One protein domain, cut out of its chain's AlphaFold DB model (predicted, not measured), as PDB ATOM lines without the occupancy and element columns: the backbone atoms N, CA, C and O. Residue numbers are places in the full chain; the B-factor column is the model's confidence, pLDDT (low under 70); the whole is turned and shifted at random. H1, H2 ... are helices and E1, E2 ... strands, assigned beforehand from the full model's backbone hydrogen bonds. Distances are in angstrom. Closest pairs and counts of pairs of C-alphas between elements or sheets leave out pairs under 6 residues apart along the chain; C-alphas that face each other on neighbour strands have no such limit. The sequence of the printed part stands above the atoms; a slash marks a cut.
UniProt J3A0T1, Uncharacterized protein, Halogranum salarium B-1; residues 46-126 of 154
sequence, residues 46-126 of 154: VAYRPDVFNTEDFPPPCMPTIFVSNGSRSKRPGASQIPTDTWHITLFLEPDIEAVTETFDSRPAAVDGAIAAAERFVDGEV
ATOM      1  N   VAL A  46     230.475 111.589  80.011       96.06
ATOM      2  CA  VAL A  46     229.431 110.610  80.306       96.06
ATOM      3  C   VAL A  46     228.175 111.013  79.542       96.06
ATOM      4  O   VAL A  46     227.823 112.189  79.530       96.06
ATOM      5  N   ALA A  47     227.512 110.068  78.884       94.62
ATOM      6  CA  ALA A  47     226.318 110.303  78.076       94.62
ATOM      7  C   ALA A  47     225.123 109.519  78.624       94.62
ATOM      8  O   ALA A  47     225.269 108.351  78.985       94.62
ATOM      9  N   TYR A  48     223.947 110.143  78.662       93.94
ATOM     10  CA  TYR A  48     222.704 109.487  79.063       93.94
ATOM     11  C   TYR A  48     222.003 108.865  77.857       93.94
ATOM     12  O   TYR A  48     221.764 109.537  76.855       93.94
ATOM     13  N   ARG A  49     221.658 107.581  77.979       91.44
ATOM     14  CA  ARG A  49     220.932 106.766  76.995       91.44
ATOM     15  C   ARG A  49     221.393 107.015  75.555       91.44
ATOM     16  O   ARG A  49     220.572 107.344  74.697       91.44
ATOM     17  N   PRO A  50     222.695 106.832  75.249       89.81
ATOM     18  CA  PRO A  50     223.194 106.972  73.882       89.81
ATOM     19  C   PRO A  50     222.617 105.914  72.927       89.81
ATOM     20  O   PRO A  50     222.786 106.033  71.722       89.81
ATOM     21  N   ASP A  51     221.944 104.882  73.447       86.25
ATOM     22  CA  ASP A  51     221.131 103.939  72.673       86.25
ATOM     23  C   ASP A  51     219.829 104.560  72.136       86.25
ATOM     24  O   ASP A  51     219.300 104.083  71.137       86.25
ATOM     25  N   VAL A  52     219.330 105.621  72.779       86.31
ATOM     26  CA  VAL A  52     218.122 106.364  72.383       86.31
ATOM     27  C   VAL A  52     218.488 107.668  71.686       86.31
ATOM     28  O   VAL A  52     217.966 107.983  70.620       86.31
ATOM     29  N   PHE A  53     219.398 108.439  72.281       84.44
ATOM     30  CA  PHE A  53     219.831 109.736  71.773       84.44
ATOM     31  C   PHE A  53     221.083 109.572  70.908       84.44
ATOM     32  O   PHE A  53     222.175 110.003  71.269       84.44
ATOM     33  N   ASN A  54     220.937 108.910  69.759       70.94
ATOM     34  CA  ASN A  54     222.066 108.435  68.952       70.94
ATOM     35  C   ASN A  54     222.354 109.278  67.692       70.94
ATOM     36  O   ASN A  54     223.108 108.844  66.827       70.94
ATOM     37  N   THR A  55     221.788 110.484  67.563       65.62
ATOM     38  CA  THR A  55     221.876 111.374  66.376       65.62
ATOM     39  C   THR A  55     221.298 110.814  65.063       65.62
ATOM     40  O   THR A  55     221.160 111.572  64.104       65.62
ATOM     41  N   GLU A  56     220.931 109.527  65.022       64.69
ATOM     42  CA  GLU A  56     220.317 108.838  63.880       64.69
ATOM     43  C   GLU A  56     218.785 108.722  64.027       64.69
ATOM     44  O   GLU A  56     218.064 109.021  63.076       64.69
ATOM     45  N   ASP A  57     218.284 108.351  65.214       59.75
ATOM     46  CA  ASP A  57     216.852 108.170  65.527       59.75
ATOM     47  C   ASP A  57     216.184 109.426  66.114       59.75
ATOM     48  O   ASP A  57     214.963 109.566  66.064       59.75
ATOM     49  N   PHE A  58     216.970 110.361  66.656       57.09
ATOM     50  CA  PHE A  58     216.473 111.599  67.265       57.09
ATOM     51  C   PHE A  58     217.187 112.812  66.654       57.09
ATOM     52  O   PHE A  58     218.404 112.739  66.438       57.09
ATOM     53  N   PRO A  59     216.485 113.929  66.364       59.06
ATOM     54  CA  PRO A  59     217.104 115.084  65.730       59.06
ATOM     55  C   PRO A  59     218.329 115.566  66.535       59.06
ATOM     56  O   PRO A  59     218.241 115.746  67.754       59.06
ATOM     57  N   PRO A  60     219.487 115.761  65.877       54.09
ATOM     58  CA  PRO A  60     220.721 116.162  66.542       54.09
ATOM     59  C   PRO A  60     220.538 117.598  67.049       54.09
ATOM     60  O   PRO A  60     220.276 118.475  66.221       54.09
ATOM     61  N   PRO A  61     220.640 117.879  68.364       63.62
ATOM     62  CA  PRO A  61     221.639 117.315  69.272       63.62
ATOM     63  C   PRO A  61     221.121 117.026  70.706       63.62
ATOM     64  O   PRO A  61     221.748 117.427  71.682       63.62
ATOM     65  N   CYS A  62     219.982 116.350  70.857       76.19
ATOM     66  CA  CYS A  62     219.304 116.159  72.152       76.19
ATOM     67  C   CYS A  62     219.892 115.046  73.046       76.19
ATOM     68  O   CYS A  62     219.139 114.244  73.589       76.19
ATOM     69  N   MET A  63     221.216 114.930  73.159       88.88
ATOM     70  CA  MET A  63     221.837 113.902  74.000       88.88
ATOM     71  C   MET A  63     222.364 114.515  75.301       88.88
ATOM     72  O   MET A  63     223.358 115.256  75.251       88.88
ATOM     73  N   PRO A  64     221.773 114.175  76.465       93.06
ATOM     74  CA  PRO A  64     222.285 114.655  77.733       93.06
ATOM     75  C   PRO A  64     223.694 114.121  77.992       93.06
ATOM     76  O   PRO A  64     223.955 112.920  77.875       93.06
ATOM     77  N   THR A  65     224.615 115.013  78.342       94.94
ATOM     78  CA  THR A  65     226.023 114.679  78.570       94.94
ATOM     79  C   THR A  65     226.591 115.426  79.764       94.94
ATOM     80  O   THR A  65     226.343 116.613  79.943       94.94
ATOM     81  N   ILE A  66     227.395 114.743  80.575       97.19
ATOM     82  CA  ILE A  66     228.160 115.353  81.660       97.19
ATOM     83  C   ILE A  66     229.623 115.406  81.249       97.19
ATOM     84  O   ILE A  66     230.231 114.392  80.901       97.19
ATOM     85  N   PHE A  67     230.189 116.605  81.307       95.44
ATOM     86  CA  PHE A  67     231.608 116.847  81.091       95.44
ATOM     87  C   PHE A  67     232.284 117.058  82.431       95.44
ATOM     88  O   PHE A  67     231.890 117.951  83.172       95.44
ATOM     89  N   VAL A  68     233.347 116.302  82.694       95.69
ATOM     90  CA  VAL A  68     234.279 116.560  83.795       95.69
ATOM     91  C   VAL A  68     235.558 117.110  83.188       95.69
ATOM     92  O   VAL A  68     236.164 116.460  82.337       95.69
ATOM     93  N   SER A  69     235.978 118.318  83.563       94.12
ATOM     94  CA  SER A  69     237.202 118.915  83.010       94.12
ATOM     95  C   SER A  69     237.810 119.973  83.923       94.12
ATOM     96  O   SER A  69     237.111 120.586  84.723       94.12
ATOM     97  N   ASN A  70     239.109 120.228  83.768       93.00
ATOM     98  CA  ASN A  70     239.833 121.288  84.474       93.00
ATOM     99  C   ASN A  70     240.327 122.411  83.548       93.00
ATOM    100  O   ASN A  70     241.219 123.181  83.905       93.00
ATOM    101  N   GLY A  71     239.787 122.488  82.331       85.94
ATOM    102  CA  GLY A  71     240.143 123.515  81.358       85.94
ATOM    103  C   GLY A  71     239.678 124.907  81.786       85.94
ATOM    104  O   GLY A  71     238.596 125.070  82.350       85.94
ATOM    105  N   SER A  72     240.460 125.944  81.477       77.44
ATOM    106  CA  SER A  72     240.082 127.321  81.808       77.44
ATOM    107  C   SER A  72     238.761 127.727  81.137       77.44
ATOM    108  O   SER A  72     238.653 127.727  79.913       77.44
ATOM    109  N   ARG A  73     237.785 128.201  81.929       77.31
ATOM    110  CA  ARG A  73     236.498 128.740  81.433       77.31
ATOM    111  C   ARG A  73     236.581 130.162  80.849       77.31
ATOM    112  O   ARG A  73     235.559 130.806  80.614       77.31
ATOM    113  N   SER A  74     237.781 130.707  80.629       76.94
ATOM    114  CA  SER A  74     237.932 132.044  80.040       76.94
ATOM    115  C   SER A  74     237.341 132.080  78.624       76.94
ATOM    116  O   SER A  74     237.637 131.219  77.810       76.94
ATOM    117  N   LYS A  75     236.601 133.135  78.258       75.94
ATOM    118  CA  LYS A  75     235.951 133.266  76.930       75.94
ATOM    119  C   LYS A  75     236.911 133.423  75.732       75.94
ATOM    120  O   LYS A  75     236.479 133.755  74.633       75.94
ATOM    121  N   ARG A  76     238.221 133.246  75.927       80.12
ATOM    122  CA  ARG A  76     239.209 133.376  74.847       80.12
ATOM    123  C   ARG A  76     239.326 132.044  74.095       80.12
ATOM    124  O   ARG A  76     239.322 130.999  74.745       80.12
ATOM    125  N   PRO A  77     239.483 132.059  72.761       81.56
ATOM    126  CA  PRO A  77     239.711 130.842  71.987       81.56
ATOM    127  C   PRO A  77     240.845 129.997  72.581       81.56
ATOM    128  O   PRO A  77     241.907 130.525  72.915       81.56
ATOM    129  N   GLY A  78     240.604 128.695  72.748       78.00
ATOM    130  CA  GLY A  78     241.583 127.753  73.297       78.00
ATOM    131  C   GLY A  78     241.781 127.808  74.816       78.00
ATOM    132  O   GLY A  78     242.588 127.040  75.327       78.00
ATOM    133  N   ALA A  79     241.058 128.654  75.562       77.31
ATOM    134  CA  ALA A  79     241.168 128.687  77.025       77.31
ATOM    135  C   ALA A  79     240.911 127.323  77.666       77.31
ATOM    136  O   ALA A  79     241.693 126.898  78.509       77.31
ATOM    137  N   SER A  80     239.886 126.611  77.202       75.94
ATOM    138  CA  SER A  80     239.506 125.298  77.725       75.94
ATOM    139  C   SER A  80     240.580 124.224  77.515       75.94
ATOM    140  O   SER A  80     240.488 123.159  78.109       75.94
ATOM    141  N   GLN A  81     241.604 124.485  76.690       79.56
ATOM    142  CA  GLN A  81     242.758 123.594  76.506       79.56
ATOM    143  C   GLN A  81     243.871 123.852  77.530       79.56
ATOM    144  O   GLN A  81     244.823 123.083  77.602       79.56
ATOM    145  N   ILE A  82     243.786 124.943  78.297       83.19
ATOM    146  CA  ILE A  82     244.745 125.269  79.352       83.19
ATOM    147  C   ILE A  82     244.233 124.646  80.654       83.19
ATOM    148  O   ILE A  82     243.236 125.147  81.184       83.19
ATOM    149  N   PRO A  83     244.876 123.579  81.162       84.19
ATOM    150  CA  PRO A  83     244.474 122.964  82.416       84.19
ATOM    151  C   PRO A  83     244.703 123.929  83.579       84.19
ATOM    152  O   PRO A  83     245.638 124.734  83.582       84.19
ATOM    153  N   THR A  84     243.831 123.828  84.569       88.62
ATOM    154  CA  THR A  84     243.877 124.571  85.826       88.62
ATOM    155  C   THR A  84     243.773 123.594  86.995       88.62
ATOM    156  O   THR A  84     243.459 122.417  86.806       88.62
ATOM    157  N   ASP A  85     244.028 124.068  88.210       88.12
ATOM    158  CA  ASP A  85     243.821 123.280  89.431       88.12
ATOM    159  C   ASP A  85     242.332 123.138  89.799       88.12
ATOM    160  O   ASP A  85     241.974 122.354  90.672       88.12
ATOM    161  N   THR A  86     241.452 123.884  89.128       92.62
ATOM    162  CA  THR A  86     240.014 123.878  89.374       92.62
ATOM    163  C   THR A  86     239.311 122.938  88.403       92.62
ATOM    164  O   THR A  86     239.476 123.039  87.188       92.62
ATOM    165  N   TRP A  87     238.504 122.037  88.948       95.19
ATOM    166  CA  TRP A  87     237.709 121.081  88.193       95.19
ATOM    167  C   TRP A  87     236.262 121.533  88.108       95.19
ATOM    168  O   TRP A  87     235.733 122.161  89.021       95.19
ATOM    169  N   HIS A  88     235.606 121.189  87.012       95.00
ATOM    170  CA  HIS A  88     234.217 121.524  86.773       95.00
ATOM    171  C   HIS A  88     233.469 120.310  86.258       95.00
ATOM    172  O   HIS A  88     234.015 119.533  85.466       95.00
ATOM    173  N   ILE A  89     232.209 120.217  86.667       96.81
ATOM    174  CA  ILE A  89     231.219 119.398  85.982       96.81
ATOM    175  C   ILE A  89     230.240 120.313  85.273       96.81
ATOM    176  O   ILE A  89     229.860 121.354  85.815       96.81
ATOM    177  N   THR A  90     229.820 119.914  84.082       96.56
ATOM    178  CA  THR A  90     228.684 120.538  83.411       96.56
ATOM    179  C   THR A  90     227.799 119.461  82.807       96.56
ATOM    180  O   THR A  90     228.270 118.679  81.981       96.56
ATOM    181  N   LEU A  91     226.533 119.437  83.225       96.75
ATOM    182  CA  LEU A  91     225.469 118.689  82.569       96.75
ATOM    183  C   LEU A  91     224.912 119.544  81.434       96.75
ATOM    184  O   LEU A  91     224.357 120.617  81.671       96.75
ATOM    185  N   PHE A  92     225.033 119.039  80.220       93.50
ATOM    186  CA  PHE A  92     224.435 119.574  79.011       93.50
ATOM    187  C   PHE A  92     223.216 118.735  78.652       93.50
ATOM    188  O   PHE A  92     223.304 117.512  78.661       93.50
ATOM    189  N   LEU A  93     222.099 119.370  78.309       92.19
ATOM    190  CA  LEU A  93     220.958 118.690  77.673       92.19
ATOM    191  C   LEU A  93     221.111 118.670  76.151       92.19
ATOM    192  O   LEU A  93     220.654 117.755  75.474       92.19
ATOM    193  N   GLU A  94     221.800 119.688  75.645       89.75
ATOM    194  CA  GLU A  94     222.272 119.850  74.279       89.75
ATOM    195  C   GLU A  94     223.638 120.546  74.332       89.75
ATOM    196  O   GLU A  94     223.931 121.202  75.335       89.75
ATOM    197  N   PRO A  95     224.456 120.498  73.265       85.81
ATOM    198  CA  PRO A  95     225.779 121.119  73.228       85.81
ATOM    199  C   PRO A  95     225.811 122.588  73.674       85.81
ATOM    200  O   PRO A  95     226.814 123.031  74.228       85.81
ATOM    201  N   ASP A  96     224.720 123.325  73.455       86.44
ATOM    202  CA  ASP A  96     224.586 124.743  73.802       86.44
ATOM    203  C   ASP A  96     223.666 125.006  75.017       86.44
ATOM    204  O   ASP A  96     223.458 126.163  75.379       86.44
ATOM    205  N   ILE A  97     223.110 123.964  75.651       90.94
ATOM    206  CA  ILE A  97     222.145 124.077  76.759       90.94
ATOM    207  C   ILE A  97     222.721 123.431  78.023       90.94
ATOM    208  O   ILE A  97     222.656 122.215  78.205       90.94
ATOM    209  N   GLU A  98     223.275 124.262  78.908       93.62
ATOM    210  CA  GLU A  98     223.794 123.872  80.227       93.62
ATOM    211  C   GLU A  98     222.650 123.805  81.258       93.62
ATOM    212  O   GLU A  98     221.965 124.801  81.483       93.62
ATOM    213  N   ALA A  99     222.465 122.658  81.917       93.75
ATOM    214  CA  ALA A  99     221.472 122.469  82.981       93.75
ATOM    215  C   ALA A  99     222.059 122.573  84.390       93.75
ATOM    216  O   ALA A  99     221.467 123.183  85.275       93.75
ATOM    217  N   VAL A 100     223.241 121.996  84.603       95.38
ATOM    218  CA  VAL A 100     223.940 122.034  85.894       95.38
ATOM    219  C   VAL A 100     225.394 122.371  85.635       95.38
ATOM    220  O   VAL A 100     225.995 121.844  84.703       95.38
ATOM    221  N   THR A 101     225.974 123.253  86.445       95.56
ATOM    222  CA  THR A 101     227.415 123.514  86.438       95.56
ATOM    223  C   THR A 101     227.910 123.692  87.858       95.56
ATOM    224  O   THR A 101     227.439 124.568  88.580       95.56
ATOM    225  N   GLU A 102     228.900 122.890  88.236       96.31
ATOM    226  CA  GLU A 102     229.498 122.912  89.570       96.31
ATOM    227  C   GLU A 102     231.020 122.868  89.478       96.31
ATOM    228  O   GLU A 102     231.603 122.556  88.437       96.31
ATOM    229  N   THR A 103     231.675 123.272  90.562       96.06
ATOM    230  CA  THR A 103     233.125 123.459  90.622       96.06
ATOM    231  C   THR A 103     233.694 122.747  91.838       96.06
ATOM    232  O   THR A 103     233.097 122.783  92.909       96.06
ATOM    233  N   PHE A 104     234.863 122.142  91.664       95.31
ATOM    234  CA  PHE A 104     235.518 121.284  92.637       95.31
ATOM    235  C   PHE A 104     237.024 121.547  92.659       95.31
ATOM    236  O   PHE A 104     237.624 121.942  91.657       95.31
ATOM    237  N   ASP A 105     237.657 121.268  93.794       93.31
ATOM    238  CA  ASP A 105     239.100 121.466  93.982       93.31
ATOM    239  C   ASP A 105     239.953 120.313  93.424       93.31
ATOM    240  O   ASP A 105     241.180 120.366  93.451       93.31
ATOM    241  N   SER A 106     239.329 119.220  92.972       92.62
ATOM    242  CA  SER A 106     240.052 118.037  92.500       92.62
ATOM    243  C   SER A 106     239.220 117.180  91.551       92.62
ATOM    244  O   SER A 106     237.990 117.209  91.587       92.62
ATOM    245  N   ARG A 107     239.904 116.362  90.738       92.44
ATOM    246  CA  ARG A 107     239.258 115.402  89.834       92.44
ATOM    247  C   ARG A 107     238.343 114.420  90.564       92.44
ATOM    248  O   ARG A 107     237.213 114.296  90.117       92.44
ATOM    249  N   PRO A 108     238.761 113.750  91.660       93.06
ATOM    250  CA  PRO A 108     237.882 112.798  92.341       93.06
ATOM    251  C   PRO A 108     236.613 113.469  92.873       93.06
ATOM    252  O   PRO A 108     235.522 112.946  92.699       93.06
ATOM    253  N   ALA A 109     236.731 114.685  93.424       94.38
ATOM    254  CA  ALA A 109     235.564 115.454  93.854       94.38
ATOM    255  C   ALA A 109     234.641 115.826  92.678       94.38
ATOM    256  O   ALA A 109     233.426 115.826  92.828       94.38
ATOM    257  N   ALA A 110     235.200 116.106  91.498       95.88
ATOM    258  CA  ALA A 110     234.405 116.354  90.299       95.88
ATOM    259  C   ALA A 110     233.772 115.079  89.717       95.88
ATOM    260  O   ALA A 110     232.681 115.152  89.168       95.88
ATOM    261  N   VAL A 111     234.415 113.915  89.835       95.62
ATOM    262  CA  VAL A 111     233.812 112.625  89.457       95.62
ATOM    263  C   VAL A 111     232.621 112.318  90.365       95.62
ATOM    264  O   VAL A 111     231.541 112.031  89.857       95.62
ATOM    265  N   ASP A 112     232.783 112.478  91.678       95.75
ATOM    266  CA  ASP A 112     231.696 112.348  92.656       95.75
ATOM    267  C   ASP A 112     230.546 113.326  92.354       95.75
ATOM    268  O   ASP A 112     229.390 112.930  92.238       95.75
ATOM    269  N   GLY A 113     230.875 114.590  92.069       96.56
ATOM    270  CA  GLY A 113     229.899 115.592  91.643       96.56
ATOM    271  C   GLY A 113     229.184 115.254  90.331       96.56
ATOM    272  O   GLY A 113     228.004 115.560  90.175       96.56
ATOM    273  N   ALA A 114     229.865 114.605  89.383       97.44
ATOM    274  CA  ALA A 114     229.256 114.146  88.138       97.44
ATOM    275  C   ALA A 114     228.278 112.989  88.377       97.44
ATOM    276  O   ALA A 114     227.208 112.978  87.775       97.44
ATOM    277  N   ILE A 115     228.616 112.055  89.269       97.25
ATOM    278  CA  ILE A 115     227.721 110.965  89.680       97.25
ATOM    279  C   ILE A 115     226.493 111.547  90.388       97.25
ATOM    280  O   ILE A 115     225.374 111.283  89.962       97.25
ATOM    281  N   ALA A 116     226.685 112.462  91.340       96.56
ATOM    282  CA  ALA A 116     225.582 113.138  92.022       96.56
ATOM    283  C   ALA A 116     224.704 113.972  91.066       96.56
ATOM    284  O   ALA A 116     223.494 114.100  91.253       96.56
ATOM    285  N   ALA A 117     225.283 114.579  90.024       97.00
ATOM    286  CA  ALA A 117     224.516 115.255  88.976       97.00
ATOM    287  C   ALA A 117     223.727 114.267  88.100       97.00
ATOM    288  O   ALA A 117     222.584 114.554  87.742       97.00
ATOM    289  N   ALA A 118     224.310 113.109  87.783       97.06
ATOM    290  CA  ALA A 118     223.643 112.031  87.062       97.06
ATOM    291  C   ALA A 118     222.468 111.450  87.866       97.06
ATOM    292  O   ALA A 118     221.403 111.227  87.292       97.06
ATOM    293  N   GLU A 119     222.637 111.265  89.178       96.00
ATOM    294  CA  GLU A 119     221.594 110.817  90.113       96.00
ATOM    295  C   GLU A 119     220.432 111.809  90.175       96.00
ATOM    296  O   GLU A 119     219.297 111.440  89.889       96.00
ATOM    297  N   ARG A 120     220.714 113.094  90.416       95.25
ATOM    298  CA  ARG A 120     219.689 114.153  90.401       95.25
ATOM    299  C   ARG A 120     218.931 114.225  89.078       95.25
ATOM    300  O   ARG A 120     217.737 114.522  89.049       95.25
ATOM    301  N   PHE A 121     219.622 113.991  87.963       95.12
ATOM    302  CA  PHE A 121     218.984 113.976  86.652       95.12
ATOM    303  C   PHE A 121     217.979 112.825  86.531       95.12
ATOM    304  O   PHE A 121     216.837 113.070  86.127       95.12
ATOM    305  N   VAL A 122     218.379 111.604  86.917       94.19
ATOM    306  CA  VAL A 122     217.490 110.433  86.859       94.19
ATOM    307  C   VAL A 122     216.346 110.507  87.871       94.19
ATOM    308  O   VAL A 122     215.242 110.091  87.540       94.19
ATOM    309  N   ASP A 123     216.578 111.077  89.057       92.06
ATOM    310  CA  ASP A 123     215.589 111.120  90.142       92.06
ATOM    311  C   ASP A 123     214.430 112.083  89.870       92.06
ATOM    312  O   ASP A 123     213.302 111.839  90.287       92.06
ATOM    313  N   GLY A 124     214.664 113.180  89.149       90.19
ATOM    314  CA  GLY A 124     213.634 114.222  89.091       90.19
ATOM    315  C   GLY A 124     214.155 115.634  89.242       90.19
ATOM    316  O   GLY A 124     213.575 116.573  88.703       90.19
ATOM    317  N   GLU A 125     215.255 115.767  89.970       91.19
ATOM    318  CA  GLU A 125     215.673 116.999  90.635       91.19
ATOM    319  C   GLU A 125     216.257 118.053  89.686       91.19
ATOM    320  O   GLU A 125     216.419 119.212  90.063       91.19
ATOM    321  N   VAL A 126     216.583 117.668  88.450       90.50
ATOM    322  CA  VAL A 126     216.959 118.614  87.393       90.50
ATOM    323  C   VAL A 126     215.711 119.048  86.620       90.50
ATOM    324  O   VAL A 126     215.141 118.274  85.840       90.50
TER     325      VAL A 126
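Overview. This is residues 46 to 126 of the 154 residues of an uncharacterized protein of Halogranum salarium B-1 (UniProt J3A0T1). A twisted antiparallel sheet of four strands makes a wall, and one long helix, H1, covers one face of it, lying along the strands over E2 and E3. At the E1 end of the sheet, the long link of residues 49 to 64 loops away from the body, and residues 72 to 82 make a second long loop between E2 and E3. The printed part has 81 residues, with four named strands and then one named helix along the chain, E1 E2 E3 E4 H1; the sheet's order is E1, E2, E3, E4, and the class is mixed, helices and strands. The whole is compact, with a radius of gyration of the C-alphas of 13.5 A, and it spans 38 by 30 by 17 A.

Along the chain. Find C-alpha 46 at (229.431, 110.610, 80.306), where the short strand E1, residues 46 to 48, begins. Go on to E2, residues 65 to 71, which runs 16.9 A from first to last C-alpha. Next comes E3, residues 83 to 94, the longest strand, 23.9 A; look at residue 86, where it bends by 101 degrees. E4, residues 97 to 104, measures 20.9 A and bends by 53 degrees at residue 100. H1, residues 107 to 123, starts at C-alpha 107 at (239.258, 115.402, 89.834) and runs 24.1 A to C-alpha 123 at (215.589, 111.120, 90.142).

Arrangement. Begin at the sheet, a meander, each strand the antiparallel neighbour of the one before. E1 and E2 form a hairpin, where N 46 and O 66 are 3.0 A apart, within hydrogen-bond range. E2 and E3 form a hairpin with N 67 and O 90 at 2.9 A. E3 and E4 form a hairpin with N 89 and O 102 at 3.0 A. E1 and E4 are the edge strands and are apart. H1 is on the sheet at a height of 8.1 A, giving two layers, a helix on one face of a sheet; on the local plane its line and that of E3 stand at 12 degrees. The closest C-alphas of E3 and H1 are those of Ile 89 and Ala 114, 6.0 A apart. Those of E4 and H1 are Phe 104 and Ala 110, 5.6 A apart. E1 and H1 are near each other, with 7 pairs of C-alphas within 10 A. In H1 every O i to N i+4 pair is within hydrogen-bond range.

Size, cuts and confidence. Look for the two C-alphas farthest apart at Asp 57 and Asp 85, 39.1 A. The printed part has no cut. The links E1 to E2 and E2 to E3 are long; E3 to E4 and E4 to H1 are tight. The mean pLDDT of the printed part is 87.8, and residues 55 to 61 are under 70.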